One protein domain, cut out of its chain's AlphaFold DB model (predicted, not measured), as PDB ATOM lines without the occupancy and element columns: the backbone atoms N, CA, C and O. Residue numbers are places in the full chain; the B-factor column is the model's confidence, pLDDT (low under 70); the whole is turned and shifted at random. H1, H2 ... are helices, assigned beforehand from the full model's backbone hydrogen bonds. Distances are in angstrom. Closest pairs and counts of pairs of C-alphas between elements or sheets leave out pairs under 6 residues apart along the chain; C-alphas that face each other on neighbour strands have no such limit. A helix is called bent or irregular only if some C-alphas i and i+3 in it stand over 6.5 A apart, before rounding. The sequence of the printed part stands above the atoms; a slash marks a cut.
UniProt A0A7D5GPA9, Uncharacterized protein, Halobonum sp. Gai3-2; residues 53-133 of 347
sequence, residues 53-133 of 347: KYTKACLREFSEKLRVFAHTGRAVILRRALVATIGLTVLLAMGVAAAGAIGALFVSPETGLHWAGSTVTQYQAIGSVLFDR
ATOM      1  N   LYS A  53      54.921 -32.738 -25.154       47.72
ATOM      2  CA  LYS A  53      54.770 -34.178 -24.910       47.72
ATOM      3  C   LYS A  53      53.364 -34.552 -24.425       47.72
ATOM      4  O   LYS A  53      52.824 -35.533 -24.928       47.72
ATOM      5  N   TYR A  54      52.745 -33.770 -23.537       48.44
ATOM      6  CA  TYR A  54      51.368 -33.997 -23.078       48.44
ATOM      7  C   TYR A  54      50.361 -33.821 -24.222       48.44
ATOM      8  O   TYR A  54      49.480 -34.657 -24.415       48.44
ATOM      9  N   THR A  55      50.542 -32.795 -25.057       51.81
ATOM     10  CA  THR A  55      49.688 -32.567 -26.234       51.81
ATOM     11  C   THR A  55      49.853 -33.674 -27.276       51.81
ATOM     12  O   THR A  55      48.860 -34.149 -27.823       51.81
ATOM     13  N   LYS A  56      51.088 -34.154 -27.514       50.66
ATOM     14  CA  LYS A  56      51.344 -35.321 -28.378       50.66
ATOM     15  C   LYS A  56      50.749 -36.611 -27.815       50.66
ATOM     16  O   LYS A  56      50.193 -37.384 -28.588       50.66
ATOM     17  N   ALA A  57      50.836 -36.842 -26.506       56.22
ATOM     18  CA  ALA A  57      50.234 -38.005 -25.857       56.22
ATOM     19  C   ALA A  57      48.702 -37.968 -25.964       56.22
ATOM     20  O   ALA A  57      48.099 -38.951 -26.379       56.22
ATOM     21  N   CYS A  58      48.089 -36.806 -25.723       55.12
ATOM     22  CA  CYS A  58      46.645 -36.610 -25.845       55.12
ATOM     23  C   CYS A  58      46.161 -36.769 -27.300       55.12
ATOM     24  O   CYS A  58      45.158 -37.429 -27.551       55.12
ATOM     25  N   LEU A  59      46.910 -36.252 -28.286       56.22
ATOM     26  CA  LEU A  59      46.621 -36.458 -29.713       56.22
ATOM     27  C   LEU A  59      46.777 -37.921 -30.141       56.22
ATOM     28  O   LEU A  59      45.989 -38.407 -30.951       56.22
ATOM     29  N   ARG A  60      47.770 -38.634 -29.600       62.62
ATOM     30  CA  ARG A  60      47.990 -40.057 -29.885       62.62
ATOM     31  C   ARG A  60      46.890 -40.919 -29.270       62.62
ATOM     32  O   ARG A  60      46.352 -41.774 -29.964       62.62
ATOM     33  N   GLU A  61      46.478 -40.617 -28.042       65.38
ATOM     34  CA  GLU A  61      45.356 -41.269 -27.365       65.38
ATOM     35  C   GLU A  61      44.017 -40.959 -28.058       65.38
ATOM     36  O   GLU A  61      43.178 -41.841 -28.227       65.38
ATOM     37  N   PHE A  62      43.822 -39.729 -28.546       60.34
ATOM     38  CA  PHE A  62      42.646 -39.356 -29.335       60.34
ATOM     39  C   PHE A  62      42.632 -40.051 -30.703       60.34
ATOM     40  O   PHE A  62      41.590 -40.538 -31.132       60.34
ATOM     41  N   SER A  63      43.789 -40.167 -31.362       57.66
ATOM     42  CA  SER A  63      43.974 -40.921 -32.607       57.66
ATOM     43  C   SER A  63      43.714 -42.416 -32.418       57.66
ATOM     44  O   SER A  63      43.060 -43.033 -33.255       57.66
ATOM     45  N   GLU A  64      44.192 -43.020 -31.329       61.78
ATOM     46  CA  GLU A  64      43.903 -44.419 -31.002       61.78
ATOM     47  C   GLU A  64      42.433 -44.624 -30.660       61.78
ATOM     48  O   GLU A  64      41.821 -45.549 -31.187       61.78
ATOM     49  N   LYS A  65      41.818 -43.720 -29.891       58.88
ATOM     50  CA  LYS A  65      40.373 -43.753 -29.637       58.88
ATOM     51  C   LYS A  65      39.572 -43.582 -30.922       58.88
ATOM     52  O   LYS A  65      38.601 -44.302 -31.090       58.88
ATOM     53  N   LEU A  66      39.991 -42.730 -31.861       49.66
ATOM     54  CA  LEU A  66      39.383 -42.596 -33.191       49.66
ATOM     55  C   LEU A  66      39.583 -43.841 -34.058       49.66
ATOM     56  O   LEU A  66      38.652 -44.259 -34.737       49.66
ATOM     57  N   ARG A  67      40.765 -44.462 -34.024       55.41
ATOM     58  CA  ARG A  67      41.060 -45.708 -34.746       55.41
ATOM     59  C   ARG A  67      40.230 -46.868 -34.193       55.41
ATOM     60  O   ARG A  67      39.649 -47.627 -34.963       55.41
ATOM     61  N   VAL A  68      40.096 -46.960 -32.872       52.91
ATOM     62  CA  VAL A  68      39.206 -47.912 -32.200       52.91
ATOM     63  C   VAL A  68      37.741 -47.552 -32.460       52.91
ATOM     64  O   VAL A  68      36.947 -48.450 -32.697       52.91
ATOM     65  N   PHE A  69      37.355 -46.277 -32.534       45.50
ATOM     66  CA  PHE A  69      35.998 -45.831 -32.895       45.50
ATOM     67  C   PHE A  69      35.643 -46.140 -34.360       45.50
ATOM     68  O   PHE A  69      34.500 -46.471 -34.671       45.50
ATOM     69  N   ALA A  70      36.633 -46.087 -35.255       46.34
ATOM     70  CA  ALA A  70      36.523 -46.485 -36.654       46.34
ATOM     71  C   ALA A  70      36.438 -48.014 -36.827       46.34
ATOM     72  O   ALA A  70      35.793 -48.488 -37.762       46.34
ATOM     73  N   HIS A  71      37.048 -48.788 -35.923       49.97
ATOM     74  CA  HIS A  71      37.019 -50.256 -35.946       49.97
ATOM     75  C   HIS A  71      35.910 -50.894 -35.093       49.97
ATOM     76  O   HIS A  71      35.490 -52.014 -35.378       49.97
ATOM     77  N   THR A  72      35.388 -50.201 -34.085       45.12
ATOM     78  CA  THR A  72      34.238 -50.638 -33.283       45.12
ATOM     79  C   THR A  72      32.944 -50.284 -34.019       45.12
ATOM     80  O   THR A  72      32.855 -49.263 -34.695       45.12
ATOM     81  N   GLY A  73      31.922 -51.142 -33.941       43.78
ATOM     82  CA  GLY A  73      30.747 -51.186 -34.837       43.78
ATOM     83  C   GLY A  73      29.922 -49.902 -35.083       43.78
ATOM     84  O   GLY A  73      28.994 -49.940 -35.889       43.78
ATOM     85  N   ARG A  74      30.250 -48.759 -34.471       48.12
ATOM     86  CA  ARG A  74      29.629 -47.445 -34.723       48.12
ATOM     87  C   ARG A  74      29.973 -46.875 -36.106       48.12
ATOM     88  O   ARG A  74      29.079 -46.359 -36.773       48.12
ATOM     89  N   ALA A  75      31.200 -47.052 -36.598       53.69
ATOM     90  CA  ALA A  75      31.561 -46.660 -37.966       53.69
ATOM     91  C   ALA A  75      30.885 -47.537 -39.036       53.69
ATOM     92  O   ALA A  75      30.570 -47.064 -40.125       53.69
ATOM     93  N   VAL A  76      30.585 -48.801 -38.713       56.62
ATOM     94  CA  VAL A  76      29.816 -49.692 -39.596       56.62
ATOM     95  C   VAL A  76      28.371 -49.211 -39.726       56.62
ATOM     96  O   VAL A  76      27.837 -49.207 -40.833       56.62
ATOM     97  N   ILE A  77      27.747 -48.771 -38.628       58.56
ATOM     98  CA  ILE A  77      26.396 -48.192 -38.659       58.56
ATOM     99  C   ILE A  77      26.397 -46.893 -39.462       58.56
ATOM    100  O   ILE A  77      25.569 -46.750 -40.357       58.56
ATOM    101  N   LEU A  78      27.352 -45.992 -39.212       63.62
ATOM    102  CA  LEU A  78      27.468 -44.737 -39.957       63.62
ATOM    103  C   LEU A  78      27.682 -44.986 -41.457       63.62
ATOM    104  O   LEU A  78      27.013 -44.376 -42.283       63.62
ATOM    105  N   ARG A  79      28.551 -45.937 -41.821       67.06
ATOM    106  CA  ARG A  79      28.788 -46.325 -43.217       67.06
ATOM    107  C   ARG A  79      27.541 -46.925 -43.861       67.06
ATOM    108  O   ARG A  79      27.245 -46.602 -45.003       67.06
ATOM    109  N   ARG A  80      26.797 -47.779 -43.151       70.88
ATOM    110  CA  ARG A  80      25.534 -48.350 -43.650       70.88
ATOM    111  C   ARG A  80      24.458 -47.283 -43.812       70.88
ATOM    112  O   ARG A  80      23.764 -47.302 -44.819       70.88
ATOM    113  N   ALA A  81      24.354 -46.352 -42.867       69.19
ATOM    114  CA  ALA A  81      23.436 -45.225 -42.951       69.19
ATOM    115  C   ALA A  81      23.785 -44.320 -44.141       69.19
ATOM    116  O   ALA A  81      22.905 -43.994 -44.924       69.19
ATOM    117  N   LEU A  82      25.067 -44.002 -44.333       72.69
ATOM    118  CA  LEU A  82      25.543 -43.184 -45.449       72.69
ATOM    119  C   LEU A  82      25.341 -43.872 -46.808       72.69
ATOM    120  O   LEU A  82      24.882 -43.253 -47.759       72.69
ATOM    121  N   VAL A  83      25.629 -45.172 -46.909       77.00
ATOM    122  CA  VAL A  83      25.334 -45.946 -48.125       77.00
ATOM    123  C   VAL A  83      23.828 -46.015 -48.377       77.00
ATOM    124  O   VAL A  83      23.408 -45.923 -49.525       77.00
ATOM    125  N   ALA A  84      23.005 -46.136 -47.333       75.56
ATOM    126  CA  ALA A  84      21.553 -46.151 -47.472       75.56
ATOM    127  C   ALA A  84      20.997 -44.793 -47.921       75.56
ATOM    128  O   ALA A  84      20.124 -44.764 -48.781       75.56
ATOM    129  N   THR A  85      21.507 -43.672 -47.401       79.56
ATOM    130  CA  THR A  85      21.068 -42.333 -47.823       79.56
ATOM    131  C   THR A  85      21.518 -42.014 -49.246       79.56
ATOM    132  O   THR A  85      20.718 -41.530 -50.043       79.56
ATOM    133  N   ILE A  86      22.759 -42.351 -49.612       82.19
ATOM    134  CA  ILE A  86      23.235 -42.226 -50.997       82.19
ATOM    135  C   ILE A  86      22.414 -43.136 -51.918       82.19
ATOM    136  O   ILE A  86      21.927 -42.696 -52.953       82.19
ATOM    137  N   GLY A  87      22.184 -44.390 -51.527       83.81
ATOM    138  CA  GLY A  87      21.357 -45.321 -52.292       83.81
ATOM    139  C   GLY A  87      19.932 -44.805 -52.492       83.81
ATOM    140  O   GLY A  87      19.422 -44.844 -53.606       83.81
ATOM    141  N   LEU A  88      19.310 -44.264 -51.441       84.25
ATOM    142  CA  LEU A  88      17.970 -43.685 -51.507       84.25
ATOM    143  C   LEU A  88      17.928 -42.459 -52.424       84.25
ATOM    144  O   LEU A  88      17.050 -42.371 -53.272       84.25
ATOM    145  N   THR A  89      18.881 -41.535 -52.294       85.25
ATOM    146  CA  THR A  89      18.935 -40.340 -53.154       85.25
ATOM    147  C   THR A  89      19.129 -40.705 -54.625       85.25
ATOM    148  O   THR A  89      18.427 -40.164 -55.476       85.25
ATOM    149  N   VAL A  90      19.996 -41.676 -54.927       88.62
ATOM    150  CA  VAL A  90      20.174 -42.198 -56.290       88.62
ATOM    151  C   VAL A  90      18.899 -42.874 -56.794       88.62
ATOM    152  O   VAL A  90      18.499 -42.629 -57.926       88.62
ATOM    153  N   LEU A  91      18.225 -43.684 -55.973       88.81
ATOM    154  CA  LEU A  91      16.958 -44.325 -56.344       88.81
ATOM    155  C   LEU A  91      15.862 -43.303 -56.654       88.81
ATOM    156  O   LEU A  91      15.174 -43.444 -57.662       88.81
ATOM    157  N   LEU A  92      15.724 -42.261 -55.832       89.69
ATOM    158  CA  LEU A  92      14.769 -41.177 -56.074       89.69
ATOM    159  C   LEU A  92      15.118 -40.421 -57.362       89.69
ATOM    160  O   LEU A  92      14.248 -40.206 -58.201       89.69
ATOM    161  N   ALA A  93      16.394 -40.084 -57.574       89.06
ATOM    162  CA  ALA A  93      16.842 -39.428 -58.802       89.06
ATOM    163  C   ALA A  93      16.576 -40.292 -60.048       89.06
ATOM    164  O   ALA A  93      16.087 -39.783 -61.058       89.06
ATOM    165  N   MET A  94      16.826 -41.604 -59.968       91.75
ATOM    166  CA  MET A  94      16.482 -42.548 -61.034       91.75
ATOM    167  C   MET A  94      14.972 -42.622 -61.267       91.75
ATOM    168  O   MET A  94      14.562 -42.725 -62.417       91.75
ATOM    169  N   GLY A  95      14.146 -42.534 -60.221       89.06
ATOM    170  CA  GLY A  95      12.687 -42.476 -60.344       89.06
ATOM    171  C   GLY A  95      12.214 -41.258 -61.140       89.06
ATOM    172  O   GLY A  95      11.442 -41.410 -62.086       89.06
ATOM    173  N   VAL A  96      12.747 -40.070 -60.830       92.88
ATOM    174  CA  VAL A  96      12.465 -38.833 -61.586       92.88
ATOM    175  C   VAL A  96      12.915 -38.968 -63.042       92.88
ATOM    176  O   VAL A  96      12.151 -38.662 -63.958       92.88
ATOM    177  N   ALA A  97      14.140 -39.453 -63.263       90.88
ATOM    178  CA  ALA A  97      14.693 -39.628 -64.602       90.88
ATOM    179  C   ALA A  97      13.897 -40.652 -65.426       90.88
ATOM    180  O   ALA A  97      13.627 -40.413 -66.600       90.88
ATOM    181  N   ALA A  98      13.480 -41.764 -64.815       92.69
ATOM    182  CA  ALA A  98      12.676 -42.792 -65.463       92.69
ATOM    183  C   ALA A  98      11.282 -42.269 -65.826       92.69
ATOM    184  O   ALA A  98      10.862 -42.431 -66.967       92.69
ATOM    185  N   ALA A  99      10.588 -41.596 -64.902       91.25
ATOM    186  CA  ALA A  99       9.288 -40.990 -65.183       91.25
ATOM    187  C   ALA A  99       9.375 -39.985 -66.344       91.25
ATOM    188  O   ALA A  99       8.566 -40.033 -67.271       91.25
ATOM    189  N   GLY A 100      10.407 -39.133 -66.334       90.81
ATOM    190  CA  GLY A 100      10.659 -38.179 -67.409       90.81
ATOM    191  C   GLY A 100      10.968 -38.840 -68.749       90.81
ATOM    192  O   GLY A 100      10.366 -38.486 -69.761       90.81
ATOM    193  N   ALA A 101      11.856 -39.839 -68.760       90.69
ATOM    194  CA  ALA A 101      12.224 -40.569 -69.968       90.69
ATOM    195  C   ALA A 101      11.033 -41.334 -70.560       90.69
ATOM    196  O   ALA A 101      10.817 -41.276 -71.766       90.69
ATOM    197  N   ILE A 102      10.228 -42.005 -69.731       93.81
ATOM    198  CA  ILE A 102       9.040 -42.732 -70.195       93.81
ATOM    199  C   ILE A 102       8.026 -41.746 -70.791       93.81
ATOM    200  O   ILE A 102       7.556 -41.959 -71.906       93.81
ATOM    201  N   GLY A 103       7.722 -40.639 -70.106       89.19
ATOM    202  CA  GLY A 103       6.787 -39.640 -70.636       89.19
ATOM    203  C   GLY A 103       7.274 -39.013 -71.947       89.19
ATOM    204  O   GLY A 103       6.487 -38.856 -72.880       89.19
ATOM    205  N   ALA A 104       8.577 -38.730 -72.049       91.50
ATOM    206  CA  ALA A 104       9.193 -38.154 -73.240       91.50
ATOM    207  C   ALA A 104       9.214 -39.117 -74.436       91.50
ATOM    208  O   ALA A 104       8.934 -38.697 -75.557       91.50
ATOM    209  N   LEU A 105       9.545 -40.391 -74.202       92.75
ATOM    210  CA  LEU A 105       9.699 -41.399 -75.255       92.75
ATOM    211  C   LEU A 105       8.363 -41.949 -75.759       92.75
ATOM    212  O   LEU A 105       8.257 -42.276 -76.938       92.75
ATOM    213  N   PHE A 106       7.364 -42.083 -74.882       93.94
ATOM    214  CA  PHE A 106       6.108 -42.763 -75.215       93.94
ATOM    215  C   PHE A 106       4.915 -41.826 -75.423       93.94
ATOM    216  O   PHE A 106       3.900 -42.278 -75.950       93.94
ATOM    217  N   VAL A 107       5.003 -40.550 -75.025       95.38
ATOM    218  CA  VAL A 107       3.897 -39.587 -75.178       95.38
ATOM    219  C   VAL A 107       4.362 -38.308 -75.869       95.38
ATOM    220  O   VAL A 107       3.989 -38.065 -77.012       95.38
ATOM    221  N   SER A 108       5.160 -37.481 -75.186       92.12
ATOM    222  CA  SER A 108       5.745 -36.255 -75.744       92.12
ATOM    223  C   SER A 108       6.808 -35.665 -74.802       92.12
ATOM    224  O   SER A 108       6.741 -35.896 -73.589       92.12
ATOM    225  N   PRO A 109       7.752 -34.842 -75.300       92.31
ATOM    226  CA  PRO A 109       8.744 -34.170 -74.455       92.31
ATOM    227  C   PRO A 109       8.127 -33.333 -73.322       92.31
ATOM    228  O   PRO A 109       8.620 -33.357 -72.194       92.31
ATOM    229  N   GLU A 110       7.018 -32.642 -73.597       92.94
ATOM    230  CA  GLU A 110       6.279 -31.853 -72.602       92.94
ATOM    231  C   GLU A 110       5.668 -32.749 -71.517       92.94
ATOM    232  O   GLU A 110       5.761 -32.450 -70.325       92.94
ATOM    233  N   THR A 111       5.111 -33.898 -71.912       90.56
ATOM    234  CA  THR A 111       4.598 -34.903 -70.973       90.56
ATOM    235  C   THR A 111       5.712 -35.476 -70.097       90.56
ATOM    236  O   THR A 111       5.513 -35.641 -68.895       90.56
ATOM    237  N   GLY A 112       6.898 -35.728 -70.661       87.56
ATOM    238  CA  GLY A 112       8.072 -36.160 -69.901       87.56
ATOM    239  C   GLY A 112       8.478 -35.160 -68.818       87.56
ATOM    240  O   GLY A 112       8.629 -35.534 -67.655       87.56
ATOM    241  N   LEU A 113       8.579 -33.874 -69.163       91.75
ATOM    242  CA  LEU A 113       8.871 -32.818 -68.186       91.75
ATOM    243  C   LEU A 113       7.792 -32.728 -67.100       91.75
ATOM    244  O   LEU A 113       8.121 -32.639 -65.915       91.75
ATOM    245  N   HIS A 114       6.515 -32.817 -67.481       93.44
ATOM    246  CA  HIS A 114       5.404 -32.819 -66.531       93.44
ATOM    247  C   HIS A 114       5.469 -34.015 -65.566       93.44
ATOM    248  O   HIS A 114       5.284 -33.851 -64.361       93.44
ATOM    249  N   TRP A 115       5.764 -35.220 -66.060       93.69
ATOM    250  CA  TRP A 115       5.864 -36.425 -65.227       93.69
ATOM    251  C   TRP A 115       7.066 -36.381 -64.283       93.69
ATOM    252  O   TRP A 115       6.928 -36.727 -63.109       93.69
ATOM    253  N   ALA A 116       8.221 -35.902 -64.750       91.06
ATOM    254  CA  ALA A 116       9.387 -35.687 -63.897       91.06
ATOM    255  C   ALA A 116       9.090 -34.661 -62.787       91.06
ATOM    256  O   ALA A 116       9.347 -34.935 -61.614       91.06
ATOM    257  N   GLY A 117       8.487 -33.519 -63.141       91.31
ATOM    258  CA  GLY A 117       8.070 -32.494 -62.181       91.31
ATOM    259  C   GLY A 117       7.068 -33.026 -61.153       91.31
ATOM    260  O   GLY A 117       7.283 -32.868 -59.953       91.31
ATOM    261  N   SER A 118       6.039 -33.743 -61.613       88.69
ATOM    262  CA  SER A 118       5.036 -34.390 -60.754       88.69
ATOM    263  C   SER A 118       5.671 -35.380 -59.767       88.69
ATOM    264  O   SER A 118       5.353 -35.381 -58.576       88.69
ATOM    265  N   THR A 119       6.658 -36.157 -60.225       89.50
ATOM    266  CA  THR A 119       7.399 -37.108 -59.380       89.50
ATOM    267  C   THR A 119       8.185 -36.388 -58.279       89.50
ATOM    268  O   THR A 119       8.164 -36.811 -57.123       89.50
ATOM    269  N   VAL A 120       8.833 -35.260 -58.598       90.25
ATOM    270  CA  VAL A 120       9.533 -34.427 -57.603       90.25
ATOM    271  C   VAL A 120       8.554 -33.857 -56.578       90.25
ATOM    272  O   VAL A 120       8.803 -33.971 -55.377       90.25
ATOM    273  N   THR A 121       7.429 -33.286 -57.024       90.00
ATOM    274  CA  THR A 121       6.409 -32.750 -56.108       90.00
ATOM    275  C   THR A 121       5.819 -33.837 -55.214       90.00
ATOM    276  O   THR A 121       5.574 -33.607 -54.032       90.00
ATOM    277  N   GLN A 122       5.671 -35.055 -55.736       85.44
ATOM    278  CA  GLN A 122       5.188 -36.191 -54.966       85.44
ATOM    279  C   GLN A 122       6.203 -36.634 -53.906       85.44
ATOM    280  O   GLN A 122       5.825 -36.867 -52.760       85.44
ATOM    281  N   TYR A 123       7.498 -36.682 -54.232       88.12
ATOM    282  CA  TYR A 123       8.542 -36.949 -53.238       88.12
ATOM    283  C   TYR A 123       8.608 -35.877 -52.148       88.12
ATOM    284  O   TYR A 123       8.810 -36.212 -50.982       88.12
ATOM    285  N   GLN A 124       8.388 -34.606 -52.497       87.31
ATOM    286  CA  GLN A 124       8.285 -33.526 -51.514       87.31
ATOM    287  C   GLN A 124       7.075 -33.708 -50.590       87.31
ATOM    288  O   GLN A 124       7.228 -33.577 -49.378       87.31
ATOM    289  N   ALA A 125       5.909 -34.082 -51.130       85.56
ATOM    290  CA  ALA A 125       4.705 -34.360 -50.342       85.56
ATOM    291  C   ALA A 125       4.871 -35.576 -49.408       85.56
ATOM    292  O   ALA A 125       4.459 -35.540 -48.249       85.56
ATOM    293  N   ILE A 126       5.538 -36.641 -49.868       84.88
ATOM    294  CA  ILE A 126       5.930 -37.761 -48.994       84.88
ATOM    295  C   ILE A 126       6.860 -37.247 -47.884       84.88
ATOM    296  O   ILE A 126       6.671 -37.571 -46.712       84.88
ATOM    297  N   GLY A 127       7.846 -36.421 -48.247       82.62
ATOM    298  CA  GLY A 127       8.795 -35.818 -47.314       82.62
ATOM    299  C   GLY A 127       8.127 -34.978 -46.223       82.62
ATOM    300  O   GLY A 127       8.486 -35.124 -45.055       82.62
ATOM    301  N   SER A 128       7.131 -34.157 -46.564       84.69
ATOM    302  CA  SER A 128       6.398 -33.349 -45.581       84.69
ATOM    303  C   SER A 128       5.594 -34.216 -44.614       84.69
ATOM    304  O   SER A 128       5.660 -34.001 -43.407       84.69
ATOM    305  N   VAL A 129       4.922 -35.266 -45.105       83.38
ATOM    306  CA  VAL A 129       4.196 -36.201 -44.227       83.38
ATOM    307  C   VAL A 129       5.149 -36.932 -43.278       83.38
ATOM    308  O   VAL A 129       4.824 -37.100 -42.101       83.38
ATOM    309  N   LEU A 130       6.330 -37.341 -43.754       82.62
ATOM    310  CA  LEU A 130       7.357 -37.967 -42.912       82.62
ATOM    311  C   LEU A 130       7.931 -37.002 -41.867       82.62
ATOM    312  O   LEU A 130       8.269 -37.444 -40.770       82.62
ATOM    313  N   PHE A 131       8.034 -35.709 -42.181       81.75
ATOM    314  CA  PHE A 131       8.486 -34.690 -41.234       81.75
ATOM    315  C   PHE A 131       7.470 -34.472 -40.105       81.75
ATOM    316  O   PHE A 131       7.847 -34.460 -38.935       81.75
ATOM    317  N   ASP A 132       6.180 -34.403 -40.443       81.56
ATOM    318  CA  ASP A 132       5.093 -34.271 -39.462       81.56
ATOM    319  C   ASP A 132       4.901 -35.544 -38.623       81.56
ATOM    320  O   ASP A 132       4.410 -35.508 -37.491       81.56
ATOM    321  N   ARG A 133       5.275 -36.702 -39.179       80.50
ATOM    322  CA  ARG A 133       5.140 -38.025 -38.556       80.50
ATOM    323  C   ARG A 133       6.478 -38.762 -38.596       80.50
ATOM    324  O   ARG A 133       6.592 -39.786 -39.275       80.50
TER     325      ARG A 133
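This is residues 53 to 133 of the 347 residues of an uncharacterized protein of Halobonum sp. Gai3-2 (UniProt A0A7D5GPA9). Three helices follow one another in a long, thin zigzag: H1 and H2 meet near their ends at a wide corner, and H3 folds back from the far end of H2 to make a narrow V with it. H1 sticks out as an arm with residues 53 to 69, and the far arm of the V, residues 124 to 133 of which 124 to 132 belong to H3, stands free as well. The printed part has 81 residues with three named helices, H1, H2 and H3 in that order along the chain, and no named strand; its class is all helix. It is extended, with a radius of gyration of the C-alphas of 22.2 A, and the C-alphas span 71 by 30 by 21 A, a rod in outline.

H1, residues 53 to 71, is close to but not clearly touching H2, residues 74 to 106. Their closest C-alphas, those of Phe 69 and Ala 75, are 6.8 A apart, and 2 pairs of C-alphas lie within 8 A. The two helices run the same way at a steep tilt of 53 degrees. H2 touches H3, residues 109 to 132, and the two form a helical hairpin. H2 touches H3 with residues 95 to 105 alone, and H3 touches H2 with residues 109 to 120 alone; the closest C-alphas of the two helices, those of Gly 103 and Gly 112, are 3.8 A apart. H2 and H3 run opposite ways at a shallow tilt of 33 degrees, only just short of steep. H1 and H3 are apart. In H1, H2 and H3 every O i to N i+4 pair is within hydrogen-bond range.

H1 begins at C-alpha 53 at (54.770, -34.178, -24.910) and measures 26.4 A from first to last C-alpha. H2 is the longest helix by residues, with 33, and runs 47.1 A from C-alpha 74 at (29.629, -47.445, -34.723) to C-alpha 106. H3 has 24 residues and measures 35.2 A, ending at C-alpha 132 at (5.093, -34.271, -39.462). None of the three helices is bent.

The two C-alphas farthest apart, those of Lys 53 and Val 107, are 71.7 A from each other, while the first and last printed C-alphas, those of Lys 53 and Arg 133, are 51.6 A apart. The printed part has no cut, and the links from H1 to H2 and from H2 to H3 are tight, with 2 residues each. The mean pLDDT of the printed part is 76.2. Residues 53 to 79 and residue 81 are under 70, and the mean for H1 is 54, against 81 for H2 and 88 for H3.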